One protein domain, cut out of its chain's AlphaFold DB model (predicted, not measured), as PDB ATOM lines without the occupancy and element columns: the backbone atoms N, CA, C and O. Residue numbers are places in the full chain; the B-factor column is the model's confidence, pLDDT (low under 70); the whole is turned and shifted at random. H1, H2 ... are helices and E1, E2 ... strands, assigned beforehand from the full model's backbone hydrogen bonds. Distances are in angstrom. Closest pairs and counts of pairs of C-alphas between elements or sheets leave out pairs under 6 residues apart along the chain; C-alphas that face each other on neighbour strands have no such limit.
ATOM      1  N   LEU A  42     -50.473  24.625  43.810       84.62
ATOM      2  CA  LEU A  42     -50.992  24.603  42.446       84.62
ATOM      3  C   LEU A  42     -50.035  25.365  41.529       84.62
ATOM      4  O   LEU A  42     -49.898  26.583  41.638       84.62
ATOM      5  N   ASP A  43     -49.420  24.651  40.592       87.25
ATOM      6  CA  ASP A  43     -48.561  25.237  39.566       87.25
ATOM      7  C   ASP A  43     -49.334  25.387  38.248       87.25
ATOM      8  O   ASP A  43     -49.760  24.408  37.635       87.25
ATOM      9  N   ILE A  44     -49.513  26.629  37.801       87.38
ATOM     10  CA  ILE A  44     -50.200  26.980  36.557       87.38
ATOM     11  C   ILE A  44     -49.168  27.164  35.439       87.38
ATOM     12  O   ILE A  44     -48.167  27.867  35.597       87.38
ATOM     13  N   ALA A  45     -49.426  26.565  34.278       89.25
ATOM     14  CA  ALA A  45     -48.650  26.805  33.069       89.25
ATOM     15  C   ALA A  45     -49.456  27.681  32.106       89.25
ATOM     16  O   ALA A  45     -50.490  27.266  31.591       89.25
ATOM     17  N   ILE A  46     -48.970  28.894  31.856       89.88
ATOM     18  CA  ILE A  46     -49.571  29.832  30.906       89.88
ATOM     19  C   ILE A  46     -48.835  29.692  29.579       89.88
ATOM     20  O   ILE A  46     -47.641  29.961  29.518       89.88
ATOM     21  N   ILE A  47     -49.522  29.293  28.512       92.69
ATOM     22  CA  ILE A  47     -48.925  29.195  27.174       92.69
ATOM     23  C   ILE A  47     -49.316  30.452  26.395       92.69
ATOM     24  O   ILE A  47     -50.465  30.598  25.987       92.69
ATOM     25  N   SER A  48     -48.383  31.389  26.235       91.69
ATOM     26  CA  SER A  48     -48.631  32.652  25.533       91.69
ATOM     27  C   SER A  48     -47.324  33.281  25.059       91.69
ATOM     28  O   SER A  48     -46.521  33.757  25.865       91.69
ATOM     29  N   ASN A  49     -47.134  33.326  23.738       94.56
ATOM     30  CA  ASN A  49     -45.974  33.974  23.126       94.56
ATOM     31  C   ASN A  49     -45.966  35.487  23.391       94.56
ATOM     32  O   ASN A  49     -44.915  36.055  23.668       94.56
ATOM     33  N   GLU A  50     -47.133  36.134  23.355       96.25
ATOM     34  CA  GLU A  50     -47.268  37.570  23.624       96.25
ATOM     35  C   GLU A  50     -46.806  37.916  25.043       96.25
ATOM     36  O   GLU A  50     -45.943  38.775  25.230       96.25
ATOM     37  N   LEU A  51     -47.329  37.205  26.048       93.12
ATOM     38  CA  LEU A  51     -46.964  37.446  27.440       93.12
ATOM     39  C   LEU A  51     -45.489  37.118  27.692       93.12
ATOM     40  O   LEU A  51     -44.800  37.860  28.388       93.12
ATOM     41  N   PHE A  52     -44.992  36.033  27.091       97.38
ATOM     42  CA  PHE A  52     -43.585  35.653  27.168       97.38
ATOM     43  C   PHE A  52     -42.664  36.758  26.635       97.38
ATOM     44  O   PHE A  52     -41.705  37.133  27.317       97.38
ATOM     45  N   ILE A  53     -42.954  37.291  25.442       97.88
ATOM     46  CA  ILE A  53     -42.168  38.363  24.818       97.88
ATOM     47  C   ILE A  53     -42.223  39.617  25.685       97.88
ATOM     48  O   ILE A  53     -41.172  40.114  26.079       97.88
ATOM     49  N   ARG A  54     -43.421  40.061  26.083       97.25
ATOM     50  CA  ARG A  54     -43.597  41.266  26.904       97.25
ATOM     51  C   ARG A  54     -42.805  41.199  28.210       97.25
ATOM     52  O   ARG A  54     -42.093  42.137  28.563       97.25
ATOM     53  N   CYS A  55     -42.894  40.082  28.933       97.56
ATOM     54  CA  CYS A  55     -42.126  39.886  30.162       97.56
ATOM     55  C   CYS A  55     -40.613  39.840  29.896       97.56
ATOM     56  O   CYS A  55     -39.835  40.393  30.673       97.56
ATOM     57  N   SER A  56     -40.184  39.221  28.795       97.75
ATOM     58  CA  SER A  56     -38.769  39.159  28.407       97.75
ATOM     59  C   SER A  56     -38.202  40.537  28.058       97.75
ATOM     60  O   SER A  56     -37.085  40.854  28.467       97.75
ATOM     61  N   GLU A  57     -38.976  41.375  27.368       98.38
ATOM     62  CA  GLU A  57     -38.621  42.759  27.040       98.38
ATOM     63  C   GLU A  57     -38.454  43.609  28.299       98.38
ATOM     64  O   GLU A  57     -37.448  44.306  28.427       98.38
ATOM     65  N   ILE A  58     -39.366  43.495  29.274       98.00
ATOM     66  CA  ILE A  58     -39.244  44.177  30.576       98.00
ATOM     67  C   ILE A  58     -37.892  43.855  31.222       98.00
ATOM     68  O   ILE A  58     -37.156  44.760  31.623       98.00
ATOM     69  N   VAL A  59     -37.522  42.571  31.280       98.12
ATOM     70  CA  VAL A  59     -36.228  42.156  31.838       98.12
ATOM     71  C   VAL A  59     -35.066  42.701  31.012       98.12
ATOM     72  O   VAL A  59     -34.081  43.184  31.577       98.12
ATOM     73  N   PHE A  60     -35.161  42.638  29.685       97.94
ATOM     74  CA  PHE A  60     -34.120  43.125  28.786       97.94
ATOM     75  C   PHE A  60     -33.854  44.623  28.993       97.94
ATOM     76  O   PHE A  60     -32.705  45.013  29.207       97.94
ATOM     77  N   TYR A  61     -34.899  45.452  29.024       98.06
ATOM     78  CA  TYR A  61     -34.776  46.888  29.274       98.06
ATOM     79  C   TYR A  61     -34.245  47.184  30.677       98.06
ATOM     80  O   TYR A  61     -33.275  47.931  30.823       98.06
ATOM     81  N   LYS A  62     -34.811  46.545  31.708       96.94
ATOM     82  CA  LYS A  62     -34.398  46.717  33.110       96.94
ATOM     83  C   LYS A  62     -32.912  46.416  33.331       96.94
ATOM     84  O   LYS A  62     -32.268  47.068  34.148       96.94
ATOM     85  N   THR A  63     -32.366  45.447  32.600       97.25
ATOM     86  CA  THR A  63     -30.984  44.963  32.760       97.25
ATOM     87  C   THR A  63     -30.004  45.565  31.751       97.25
ATOM     88  O   THR A  63     -28.840  45.162  31.723       97.25
ATOM     89  N   LYS A  64     -30.450  46.510  30.907       97.44
ATOM     90  CA  LYS A  64     -29.661  47.079  29.797       97.44
ATOM     91  C   LYS A  64     -29.086  45.986  28.889       97.44
ATOM     92  O   LYS A  64     -27.886  45.939  28.632       97.44
ATOM     93  N   GLY A  65     -29.939  45.057  28.465       96.38
ATOM     94  CA  GLY A  65     -29.527  43.899  27.674       96.38
ATOM     95  C   GLY A  65     -28.613  42.948  28.447       96.38
ATOM     96  O   GLY A  65     -27.617  42.473  27.909       96.38
ATOM     97  N   PHE A  66     -28.934  42.688  29.717       96.00
ATOM     98  CA  PHE A  66     -28.166  41.833  30.631       96.00
ATOM     99  C   PHE A  66     -26.760  42.331  31.007       96.00
ATOM    100  O   PHE A  66     -25.968  41.557  31.548       96.00
ATOM    101  N   GLN A  67     -26.449  43.607  30.775       96.50
ATOM    102  CA  GLN A  67     -25.215  44.235  31.264       96.50
ATOM    103  C   GLN A  67     -25.258  44.504  32.777       96.50
ATOM    104  O   GLN A  67     -24.218  44.494  33.432       96.50
ATOM    105  N   ASP A  68     -26.450  44.716  33.341       95.56
ATOM    106  CA  ASP A  68     -26.670  44.872  34.781       95.56
ATOM    107  C   ASP A  68     -27.518  43.721  35.330       95.56
ATOM    108  O   ASP A  68     -28.708  43.604  35.035       95.56
ATOM    109  N   ILE A  69     -26.894  42.859  36.136       94.75
ATOM    110  CA  ILE A  69     -27.524  41.650  36.688       94.75
ATOM    111  C   ILE A  69     -27.731  41.704  38.208       94.75
ATOM    112  O   ILE A  69     -28.046  40.680  38.820       94.75
ATOM    113  N   ARG A  70     -27.528  42.868  38.836       94.31
ATOM    114  CA  ARG A  70     -27.532  43.010  40.304       94.31
ATOM    115  C   ARG A  70     -28.902  42.768  40.928       94.31
ATOM    116  O   ARG A  70     -28.978  42.198  42.009       94.31
ATOM    117  N   ASP A  71     -29.964  43.126  40.211       95.50
ATOM    118  CA  ASP A  71     -31.342  43.013  40.699       95.50
ATOM    119  C   ASP A  71     -31.929  41.601  40.527       95.50
ATOM    120  O   ASP A  71     -33.075  41.355  40.914       95.50
ATOM    121  N   PHE A  72     -31.177  40.653  39.953       97.12
ATOM    122  CA  PHE A  72     -31.602  39.255  39.913       97.12
ATOM    123  C   PHE A  72     -31.611  38.643  41.323       97.12
ATOM    124  O   PHE A  72     -30.673  38.855  42.093       97.12
ATOM    125  N   PRO A  73     -32.618  37.816  41.661       96.19
ATOM    126  CA  PRO A  73     -32.717  37.192  42.975       96.19
ATOM    127  C   PRO A  73     -31.488  36.361  43.321       96.19
ATOM    128  O   PRO A  73     -30.905  35.709  42.454       96.19
ATOM    129  N   LEU A  74     -31.144  36.306  44.604       95.12
ATOM    130  CA  LEU A  74     -30.052  35.473  45.096       95.12
ATOM    131  C   LEU A  74     -30.550  34.068  45.460       95.12
ATOM    132  O   LEU A  74     -31.685  33.858  45.900       95.12
ATOM    133  N   ASN A  75     -29.689  33.075  45.266       91.62
ATOM    134  CA  ASN A  75     -29.843  31.765  45.875       91.62
ATOM    135  C   ASN A  75     -29.514  31.889  47.373       91.62
ATOM    136  O   ASN A  75     -28.430  32.348  47.721       91.62
ATOM    137  N   LYS A  76     -30.441  31.474  48.245       87.69
ATOM    138  CA  LYS A  76     -30.316  31.634  49.704       87.69
ATOM    139  C   LYS A  76     -29.126  30.882  50.308       87.69
ATOM    140  O   LYS A  76     -28.590  31.331  51.309       87.69
ATOM    141  N   GLU A  77     -28.714  29.767  49.710       88.75
ATOM    142  CA  GLU A  77     -27.647  28.907  50.237       88.75
ATOM    143  C   GLU A  77     -26.264  29.361  49.767       88.75
ATOM    144  O   GLU A  77     -25.317  29.407  50.542       88.75
ATOM    145  N   SER A  78     -26.139  29.714  48.484       89.62
ATOM    146  CA  SER A  78     -24.844  30.071  47.879       89.62
ATOM    147  C   SER A  78     -24.585  31.575  47.801       89.62
ATOM    148  O   SER A  78     -23.495  31.981  47.402       89.62
ATOM    149  N   ASN A  79     -25.588  32.401  48.111       88.12
ATOM    150  CA  ASN A  79     -25.586  33.853  47.921       88.12
ATOM    151  C   ASN A  79     -25.228  34.298  46.482       88.12
ATOM    152  O   ASN A  79     -24.805  35.427  46.246       88.12
ATOM    153  N   ARG A  80     -25.377  33.398  45.497       90.62
ATOM    154  CA  ARG A  80     -25.110  33.667  44.078       90.62
ATOM    155  C   ARG A  80     -26.379  34.117  43.367       90.62
ATOM    156  O   ARG A  80     -27.463  33.611  43.649       90.62
ATOM    157  N   SER A  81     -26.233  35.020  42.399       93.94
ATOM    158  CA  SER A  81     -27.338  35.447  41.534       93.94
ATOM    159  C   SER A  81     -27.967  34.264  40.789       93.94
ATOM    160  O   SER A  81     -27.272  33.415  40.224       93.94
ATOM    161  N   LYS A  82     -29.300  34.236  40.735       96.31
ATOM    162  CA  LYS A  82     -30.090  33.279  39.951       96.31
ATOM    163  C   LYS A  82     -30.139  33.618  38.459       96.31
ATOM    164  O   LYS A  82     -30.826  32.928  37.710       96.31
ATOM    165  N   PHE A  83     -29.381  34.610  37.991       96.94
ATOM    166  CA  PHE A  83     -29.315  34.980  36.575       96.94
ATOM    167  C   PHE A  83     -29.011  33.792  35.644       96.94
ATOM    168  O   PHE A  83     -29.615  33.660  34.582       96.94
ATOM    169  N   ALA A  84     -28.122  32.877  36.047       96.06
ATOM    170  CA  ALA A  84     -27.843  31.672  35.263       96.06
ATOM    171  C   ALA A  84     -29.079  30.763  35.115       96.06
ATOM    172  O   ALA A  84     -29.322  30.228  34.036       96.06
ATOM    173  N   GLN A  85     -29.886  30.632  36.175       96.44
ATOM    174  CA  GLN A  85     -31.140  29.874  36.142       96.44
ATOM    175  C   GLN A  85     -32.163  30.563  35.240       96.44
ATOM    176  O   GLN A  85     -32.770  29.898  34.406       96.44
ATOM    177  N   TYR A  86     -32.290  31.890  35.351       97.69
ATOM    178  CA  TYR A  86     -33.140  32.686  34.466       97.69
ATOM    179  C   TYR A  86     -32.782  32.458  32.992       97.69
ATOM    180  O   TYR A  86     -33.647  32.073  32.209       97.69
ATOM    181  N   LYS A  87     -31.501  32.600  32.618       97.25
ATOM    182  CA  LYS A  87     -31.043  32.369  31.237       97.25
ATOM    183  C   LYS A  87     -31.373  30.966  30.739       97.25
ATOM    184  O   LYS A  87     -31.850  30.825  29.621       97.25
ATOM    185  N   ASN A  88     -31.140  29.950  31.568       97.12
ATOM    186  CA  ASN A  88     -31.441  28.562  31.225       97.12
ATOM    187  C   ASN A  88     -32.948  28.311  31.027       97.12
ATOM    188  O   ASN A  88     -33.326  27.490  30.198       97.12
ATOM    189  N   CYS A  89     -33.817  29.003  31.771       97.12
ATOM    190  CA  CYS A  89     -35.260  28.953  31.538       97.12
ATOM    191  C   CYS A  89     -35.626  29.620  30.205       97.12
ATOM    192  O   CYS A  89     -36.282  28.992  29.374       97.12
ATOM    193  N   ILE A  90     -35.137  30.842  29.965       97.81
ATOM    194  CA  ILE A  90     -35.413  31.588  28.730       97.81
ATOM    195  C   ILE A  90     -34.950  30.815  27.493       97.81
ATOM    196  O   ILE A  90     -35.710  30.696  26.538       97.81
ATOM    197  N   SER A  91     -33.756  30.210  27.521       97.00
ATOM    198  CA  SER A  91     -33.243  29.403  26.402       97.00
ATOM    199  C   SER A  91     -34.079  28.154  26.102       97.00
ATOM    200  O   SER A  91     -33.887  27.526  25.069       97.00
ATOM    201  N   LYS A  92     -34.979  27.772  27.014       96.69
ATOM    202  CA  LYS A  92     -35.905  26.641  26.873       96.69
ATOM    203  C   LYS A  92     -37.344  27.092  26.600       96.69
ATOM    204  O   LYS A  92     -38.253  26.280  26.715       96.69
ATOM    205  N   GLY A  93     -37.566  28.375  26.294       97.56
ATOM    206  CA  GLY A  93     -38.903  28.927  26.061       97.56
ATOM    207  C   GLY A  93     -39.764  29.001  27.325       97.56
ATOM    208  O   GLY A  93     -40.990  28.974  27.230       97.56
ATOM    209  N   ILE A  94     -39.139  29.080  28.508       97.81
ATOM    210  CA  ILE A  94     -39.814  29.150  29.811       97.81
ATOM    211  C   ILE A  94     -39.480  30.478  30.481       97.81
ATOM    212  O   ILE A  94     -38.319  30.791  30.734       97.81
ATOM    213  N   PHE A  95     -40.502  31.242  30.842       98.12
ATOM    214  CA  PHE A  95     -40.365  32.440  31.650       98.12
ATOM    215  C   PHE A  95     -40.882  32.169  33.065       98.12
ATOM    216  O   PHE A  95     -42.020  31.748  33.285       98.12
ATOM    217  N   ARG A  96     -40.010  32.405  34.044       96.81
ATOM    218  CA  ARG A  96     -40.251  32.185  35.473       96.81
ATOM    219  C   ARG A  96     -40.151  33.528  36.206       96.81
ATOM    220  O   ARG A  96     -39.034  33.994  36.439       96.81
ATOM    221  N   PRO A  97     -41.280  34.165  36.569       95.31
ATOM    222  CA  PRO A  97     -41.282  35.488  37.207       95.31
ATOM    223  C   PRO A  97     -40.573  35.527  38.564       95.31
ATOM    224  O   PRO A  97     -40.023  36.547  38.960       95.31
ATOM    225  N   ASP A  98     -40.472  34.405  39.274       95.56
ATOM    226  CA  ASP A  98     -39.643  34.308  40.478       95.56
ATOM    227  C   ASP A  98     -38.149  34.496  40.201       95.56
ATOM    228  O   ASP A  98     -37.439  34.983  41.083       95.56
ATOM    229  N   LEU A  99     -37.682  34.181  38.989       96.88
ATOM    230  CA  LEU A  99     -36.286  34.310  38.565       96.88
ATOM    231  C   LEU A  99     -35.963  35.650  37.891       96.88
ATOM    232  O   LEU A  99     -34.786  35.935  37.687       96.88
ATOM    233  N   MET A 100     -36.961  36.468  37.552       95.81
ATOM    234  CA  MET A 100     -36.740  37.775  36.919       95.81
ATOM    235  C   MET A 100     -36.136  38.786  37.921       95.81
ATOM    236  O   MET A 100     -36.312  38.603  39.135       95.81
ATOM    237  N   PRO A 101     -35.431  39.842  37.471       97.38
ATOM    238  CA  PRO A 101     -34.916  40.878  38.358       97.38
ATOM    239  C   PRO A 101     -36.045  41.618  39.076       97.38
ATOM    240  O   PRO A 101     -37.187  41.618  38.627       97.38
ATOM    241  N   TYR A 102     -35.735  42.243  40.205       95.75
ATOM    242  CA  TYR A 102     -36.711  43.055  40.923       95.75
ATOM    243  C   TYR A 102     -37.153  44.271  40.086       95.75
ATOM    244  O   TYR A 102     -36.328  45.090  39.669       95.75
ATOM    245  N   CYS A 103     -38.457  44.369  39.823       95.25
ATOM    246  CA  CYS A 103     -39.114  45.467  39.109       95.25
ATOM    247  C   CYS A 103     -40.616  45.517  39.469       95.25
ATOM    248  O   CYS A 103     -41.128  44.524  39.995       95.25
ATOM    249  N   PRO A 104     -41.331  46.620  39.176       96.19
ATOM    250  CA  PRO A 104     -42.752  46.762  39.513       96.19
ATOM    251  C   PRO A 104     -43.637  45.639  38.955       96.19
ATOM    252  O   PRO A 104     -44.476  45.098  39.663       96.19
ATOM    253  N   GLU A 105     -43.392  45.188  37.724       95.25
ATOM    254  CA  GLU A 105     -44.190  44.127  37.095       95.25
ATOM    255  C   GLU A 105     -44.012  42.775  37.792       95.25
ATOM    256  O   GLU A 105     -44.934  41.957  37.829       95.25
ATOM    257  N   LYS A 106     -42.835  42.540  38.388       95.12
ATOM    258  CA  LYS A 106     -42.615  41.388  39.262       95.12
ATOM    259  C   LYS A 106     -43.493  41.497  40.506       95.12
ATOM    260  O   LYS A 106     -44.101  40.508  40.909       95.12
ATOM    261  N   GLU A 107     -43.556  42.670  41.128       95.06
ATOM    262  CA  GLU A 107     -44.382  42.889  42.318       95.06
ATOM    263  C   GLU A 107     -45.867  42.715  42.018       95.06
ATOM    264  O   GLU A 107     -46.545  42.000  42.754       95.06
ATOM    265  N   ASP A 108     -46.349  43.274  40.908       94.44
ATOM    266  CA  ASP A 108     -47.731  43.116  40.453       94.44
ATOM    267  C   ASP A 108     -48.077  41.643  40.220       94.44
ATOM    268  O   ASP A 108     -49.118  41.160  40.680       94.44
ATOM    269  N   TRP A 109     -47.172  40.897  39.578       94.06
ATOM    270  CA  TRP A 109     -47.317  39.457  39.386       94.06
ATOM    271  C   TRP A 109     -47.484  38.722  40.719       94.06
ATOM    272  O   TRP A 109     -48.438  37.963  40.906       94.06
ATOM    273  N   PHE A 110     -46.579  38.951  41.674       94.62
ATOM    274  CA  PHE A 110     -46.657  38.291  42.975       94.62
ATOM    275  C   PHE A 110     -47.861  38.755  43.792       94.62
ATOM    276  O   PHE A 110     -48.482  37.930  44.452       94.62
ATOM    277  N   SER A 111     -48.242  40.029  43.723       94.00
ATOM    278  CA  SER A 111     -49.445  40.558  44.371       94.00
ATOM    279  C   SER A 111     -50.699  39.825  43.886       94.00
ATOM    280  O   SER A 111     -51.492  39.331  44.695       94.00
ATOM    281  N   PHE A 112     -50.829  39.647  42.567       93.31
ATOM    282  CA  PHE A 112     -51.929  38.902  41.962       93.31
ATOM    283  C   PHE A 112     -51.969  37.442  42.435       93.31
ATOM    284  O   PHE A 112     -52.994  36.993  42.958       93.31
ATOM    285  N   PHE A 113     -50.862  36.701  42.310       89.81
ATOM    286  CA  PHE A 113     -50.825  35.279  42.681       89.81
ATOM    287  C   PHE A 113     -50.911  35.045  44.194       89.81
ATOM    288  O   PHE A 113     -51.497  34.050  44.626       89.81
ATOM    289  N   ASN A 114     -50.434  35.980  45.017       94.06
ATOM    290  CA  ASN A 114     -50.621  35.935  46.467       94.06
ATOM    291  C   ASN A 114     -52.094  36.126  46.841       94.06
ATOM    292  O   ASN A 114     -52.625  35.351  47.634       94.06
ATOM    293  N   LYS A 115     -52.782  37.107  46.240       92.94
ATOM    294  CA  LYS A 115     -54.225  37.303  46.445       92.94
ATOM    295  C   LYS A 115     -55.024  36.088  45.975       92.94
ATOM    296  O   LYS A 115     -55.933  35.637  46.668       92.94
ATOM    297  N   LEU A 116     -54.655  35.518  44.827       85.81
ATOM    298  CA  LEU A 116     -55.266  34.294  44.319       85.81
ATOM    299  C   LEU A 116     -55.060  33.128  45.298       85.81
ATOM    300  O   LEU A 116     -56.020  32.454  45.656       85.81
ATOM    301  N   SER A 117     -53.839  32.945  45.801       89.38
ATOM    302  CA  SER A 117     -53.520  31.923  46.806       89.38
ATOM    303  C   SER A 117     -54.356  32.081  48.079       89.38
ATOM    304  O   SER A 117     -54.861  31.093  48.602       89.38
ATOM    305  N   GLN A 118     -54.553  33.314  48.557       93.25
ATOM    306  CA  GLN A 118     -55.386  33.592  49.732       93.25
ATOM    307  C   GLN A 118     -56.850  33.203  49.503       93.25
ATOM    308  O   GLN A 118     -57.443  32.535  50.348       93.25
ATOM    309  N   ASN A 119     -57.412  33.546  48.340       90.06
ATOM    310  CA  ASN A 119     -58.803  33.231  48.001       90.06
ATOM    311  C   ASN A 119     -59.082  31.719  47.950       90.06
ATOM    312  O   ASN A 119     -60.204  31.295  48.206       90.06
ATOM    313  N   TYR A 120     -58.065  30.911  47.639       86.75
ATOM    314  CA  TYR A 120     -58.174  29.454  47.527       86.75
ATOM    315  C   TYR A 120     -57.372  28.709  48.602       86.75
ATOM    316  O   TYR A 120     -57.045  27.535  48.427       86.75
ATOM    317  N   ARG A 121     -57.076  29.358  49.738       89.62
ATOM    318  CA  ARG A 121     -56.202  28.814  50.790       89.62
ATOM    319  C   ARG A 121     -56.702  27.502  51.405       89.62
ATOM    320  O   ARG A 121     -55.891  26.715  51.893       89.62
ATOM    321  N   CYS A 122     -58.017  27.269  51.380       84.56
ATOM    322  CA  CYS A 122     -58.642  26.019  51.826       84.56
ATOM    323  C   CYS A 122     -58.345  24.827  50.902       84.56
ATOM    324  O   CYS A 122     -58.456  23.683  51.331       84.56
ATOM    325  N   LEU A 123     -57.960  25.084  49.650       83.75
ATOM    326  CA  LEU A 123     -57.645  24.060  48.656       83.75
ATOM    327  C   LEU A 123     -56.149  23.973  48.377       83.75
ATOM    328  O   LEU A 123     -55.627  22.871  48.245       83.75
ATOM    329  N   PHE A 124     -55.453  25.107  48.326       86.94
ATOM    330  CA  PHE A 124     -54.045  25.160  47.953       86.94
ATOM    331  C   PHE A 124     -53.232  25.940  48.980       86.94
ATOM    332  O   PHE A 124     -53.665  26.973  49.492       86.94
ATOM    333  N   LYS A 125     -52.022  25.457  49.258       91.06
ATOM    334  CA  LYS A 125     -51.043  26.169  50.081       91.06
ATOM    335  C   LYS A 125     -50.552  27.430  49.373       91.06
ATOM    336  O   LYS A 125     -50.492  28.496  49.985       91.06
ATOM    337  N   SER A 126     -50.203  27.301  48.096       89.38
ATOM    338  CA  SER A 126     -49.823  28.408  47.223       89.38
ATOM    339  C   SER A 126     -50.257  28.140  45.784       89.38
ATOM    340  O   SER A 126     -50.403  26.989  45.375       89.38
ATOM    341  N   ILE A 127     -50.483  29.211  45.028       86.94
ATOM    342  CA  ILE A 127     -50.756  29.173  43.595       86.94
ATOM    343  C   ILE A 127     -49.650  29.953  42.899       86.94
ATOM    344  O   ILE A 127     -49.491  31.151  43.126       86.94
ATOM    345  N   ASN A 128     -48.900  29.273  42.039       88.06
ATOM    346  CA  ASN A 128     -47.795  29.847  41.284       88.06
ATOM    347  C   ASN A 128     -48.058  29.694  39.790       88.06
ATOM    348  O   ASN A 128     -48.829  28.832  39.374       88.06
ATOM    349  N   ALA A 129     -47.385  30.497  38.969       87.69
ATOM    350  CA  ALA A 129     -47.464  30.345  37.524       87.69
ATOM    351  C   ALA A 129     -46.113  30.537  36.833       87.69
ATOM    352  O   ALA A 129     -45.298  31.373  37.230       87.69
ATOM    353  N   GLY A 130     -45.900  29.751  35.780       93.19
ATOM    354  CA  GLY A 130     -44.834  29.929  34.798       93.19
ATOM    355  C   GLY A 130     -45.428  30.169  33.415       93.19
ATOM    356  O   GLY A 130     -46.515  29.674  33.112       93.19
ATOM    357  N   ILE A 131     -44.719  30.918  32.578       95.00
ATOM    358  CA  ILE A 131     -45.147  31.224  31.212       95.00
ATOM    359  C   ILE A 131     -44.285  30.416  30.244       95.00
ATOM    360  O   ILE A 131     -43.067  30.354  30.391       95.00
ATOM    361  N   TYR A 132     -44.910  29.814  29.247       96.88
ATOM    362  CA  TYR A 132     -44.267  29.096  28.160       96.88
ATOM    363  C   TYR A 132     -44.511  29.855  26.863       96.88
ATOM    364  O   TYR A 132     -45.628  30.301  26.595       96.88
ATOM    365  N   GLN A 133     -43.462  29.996  26.060       96.75
ATOM    366  CA  GLN A 133     -43.525  30.738  24.805       96.75
ATOM    367  C   GLN A 133     -44.493  30.090  23.800       96.75
ATOM    368  O   GLN A 133     -45.205  30.783  23.079       96.75
ATOM    369  N   SER A 134     -44.540  28.760  23.757       92.44
ATOM    370  CA  SER A 134     -45.443  27.995  22.897       92.44
ATOM    371  C   SER A 134     -45.737  26.622  23.502       92.44
ATOM    372  O   SER A 134     -45.082  26.198  24.459       92.44
ATOM    373  N   GLN A 135     -46.717  25.922  22.926       89.75
ATOM    374  CA  GLN A 135     -47.087  24.565  23.332       89.75
ATOM    375  C   GLN A 135     -45.907  23.586  23.222       89.75
ATOM    376  O   GLN A 135     -45.658  22.840  24.161       89.75
ATOM    377  N   CYS A 136     -45.103  23.681  22.158       91.88
ATOM    378  CA  CYS A 136     -43.924  22.833  21.950       91.88
ATOM    379  C   CYS A 136     -42.930  22.892  23.130       91.88
ATOM    380  O   CYS A 136     -42.510  21.860  23.650       91.88
ATOM    381  N   PHE A 137     -42.598  24.091  23.625       92.25
ATOM    382  CA  PHE A 137     -41.688  24.231  24.772       92.25
ATOM    383  C   PHE A 137     -42.270  23.654  26.063       92.25
ATOM    384  O   PHE A 137     -41.539  23.119  26.900       92.25
ATOM    385  N   PHE A 138     -43.588  23.768  26.237       90.06
ATOM    386  CA  PHE A 138     -44.279  23.176  27.372       90.06
ATOM    387  C   PHE A 138     -44.236  21.645  27.315       90.06
ATOM    388  O   PHE A 138     -43.835  21.021  28.295       90.06
ATOM    389  N   GLU A 139     -44.575  21.050  26.174       86.44
ATOM    390  CA  GLU A 139     -44.579  19.596  25.966       86.44
ATOM    391  C   GLU A 139     -43.195  18.985  26.185       86.44
ATOM    392  O   GLU A 139     -43.067  18.064  26.989       86.44
ATOM    393  N   ILE A 140     -42.144  19.563  25.589       88.50
ATOM    394  CA  ILE A 140     -40.753  19.116  25.788       88.50
ATOM    395  C   ILE A 140     -40.354  19.186  27.269       88.50
ATOM    396  O   ILE A 140     -39.656  18.321  27.789       88.50
ATOM    397  N   LYS A 141     -40.797  20.212  28.005       87.25
ATOM    398  CA  LYS A 141     -40.477  20.308  29.436       87.25
ATOM    399  C   LYS A 141     -41.163  19.211  30.257       87.25
ATOM    400  O   LYS A 141     -40.609  18.822  31.295       87.25
ATOM    401  N   GLN A 142     -42.354  18.774  29.849       84.44
ATOM    402  CA  GLN A 142     -43.122  17.729  30.530       84.44
ATOM    403  C   GLN A 142     -42.705  16.318  30.103       84.44
ATOM    404  O   GLN A 142     -42.755  15.417  30.940       84.44
ATOM    405  N   SER A 143     -42.250  16.127  28.860       82.62
ATOM    406  CA  SER A 143     -41.842  14.818  28.339       82.62
ATOM    407  C   SER A 143     -40.763  14.182  29.209       82.62
ATOM    408  O   SER A 143     -40.940  13.044  29.624       82.62
ATOM    409  N   ASP A 144     -39.749  14.949  29.626       79.25
ATOM    410  CA  ASP A 144     -38.691  14.481  30.537       79.25
ATOM    411  C   ASP A 144     -39.240  13.841  31.827       79.25
ATOM    412  O   ASP A 144     -38.653  12.914  32.380       79.25
ATOM    413  N   VAL A 145     -40.330  14.391  32.375       77.62
ATOM    414  CA  VAL A 145     -40.938  13.900  33.624       77.62
ATOM    415  C   VAL A 145     -41.780  12.662  33.343       77.62
ATOM    416  O   VAL A 145     -41.726  11.697  34.102       77.62
ATOM    417  N   ILE A 146     -42.534  12.675  32.244       76.94
ATOM    418  CA  ILE A 146     -43.375  11.551  31.823       76.94
ATOM    419  C   ILE A 146     -42.514  10.331  31.476       76.94
ATOM    420  O   ILE A 146     -42.858   9.217  31.862       76.94
ATOM    421  N   GLU A 147     -41.396  10.527  30.780       79.38
ATOM    422  CA  GLU A 147     -40.459   9.458  30.421       79.38
ATOM    423  C   GLU A 147     -39.846   8.824  31.666       79.38
ATOM    424  O   GLU A 147     -39.954   7.614  31.845       79.38
ATOM    425  N   LYS A 148     -39.329   9.634  32.597       76.69
ATOM    426  CA  LYS A 148     -38.781   9.122  33.864       76.69
ATOM    427  C   LYS A 148     -39.802   8.333  34.676       76.69
ATOM    428  O   LYS A 148     -39.451   7.325  35.280       76.69
ATOM    429  N   TYR A 149     -41.057   8.777  34.681       76.31
ATOM    430  CA  TYR A 149     -42.139   8.045  35.331       76.31
ATOM    431  C   TYR A 149     -42.422   6.704  34.636       76.31
ATOM    432  O   TYR A 149     -42.557   5.676  35.295       76.31
ATOM    433  N   ARG A 150     -42.462   6.678  33.295       74.50
ATOM    434  CA  ARG A 150     -42.645   5.438  32.515       74.50
ATOM    435  C   ARG A 150     -41.514   4.435  32.734       74.50
ATOM    436  O   ARG A 150     -41.768   3.237  32.753       74.50
ATOM    437  N   GLU A 151     -40.291   4.921  32.909       83.44
ATOM    438  CA  GLU A 151     -39.108   4.107  33.205       83.44
ATOM    439  C   GLU A 151     -39.045   3.637  34.671       83.44
ATOM    440  O   GLU A 151     -38.162   2.858  35.027       83.44
ATOM    441  N   GLY A 152     -39.965   4.091  35.531       77.06
ATOM    442  CA  GLY A 152     -39.971   3.777  36.962       77.06
ATOM    443  C   GLY A 152     -38.821   4.428  37.738       77.06
ATOM    444  O   GLY A 152     -38.448   3.945  38.805       77.06
TER     445      GLY A 152
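Overview. This is residues 42 to 152 of the 154 residues of an uncharacterized protein of Photorhabdus laumondii subsp. clarkei (UniProt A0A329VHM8). A narrow ribbon of two parallel strands, E1 beside E2, has H1 and H3 packing mainly on E2, while H4 starts at the ribbon's end and the last printed residues, 142 to 152, of which 142 to 150 belong to H4, stick out. H2 lies away from the ribbon between two long links. The 111 printed residues run E1, H1, H2, H3, E2, H4: mostly helix, compact, radius of gyration of the C-alphas 15.2 A, spans 43 by 34 by 33 A.

Along the chain. E1 is residues 42 to 47, from C-alpha 42 at (-50.992, 24.603, 42.446). H1 is 49 to 62, 19.9 A; H2 83 to 90; H3 104 to 119, 22.6 A; E2 127 to 132; H4 135 to 150, 21.7 A, ending at C-alpha 150 (-42.645, 5.438, 32.515).

Arrangement. E1 and E2 are parallel at 24 degrees, with N 44 and O 128 2.8 A apart, within hydrogen-bond range. E1, H1 H2 H3, E2 form a strand-helix-strand unit, parallel neighbour strands with helices between. The closest C-alphas of H3 and E2, Ser 117 and Ile 127, are 5.1 A apart; those of H1 and E2, Phe 52 and Ile 131, 6.2 A. H2 and E2 are apart. Every O i to N i+4 pair is within range in H1, H2 and H3; in H4, 10 of 12.

Size, cuts and confidence. The printed part has no cut; no printed residue is under 70.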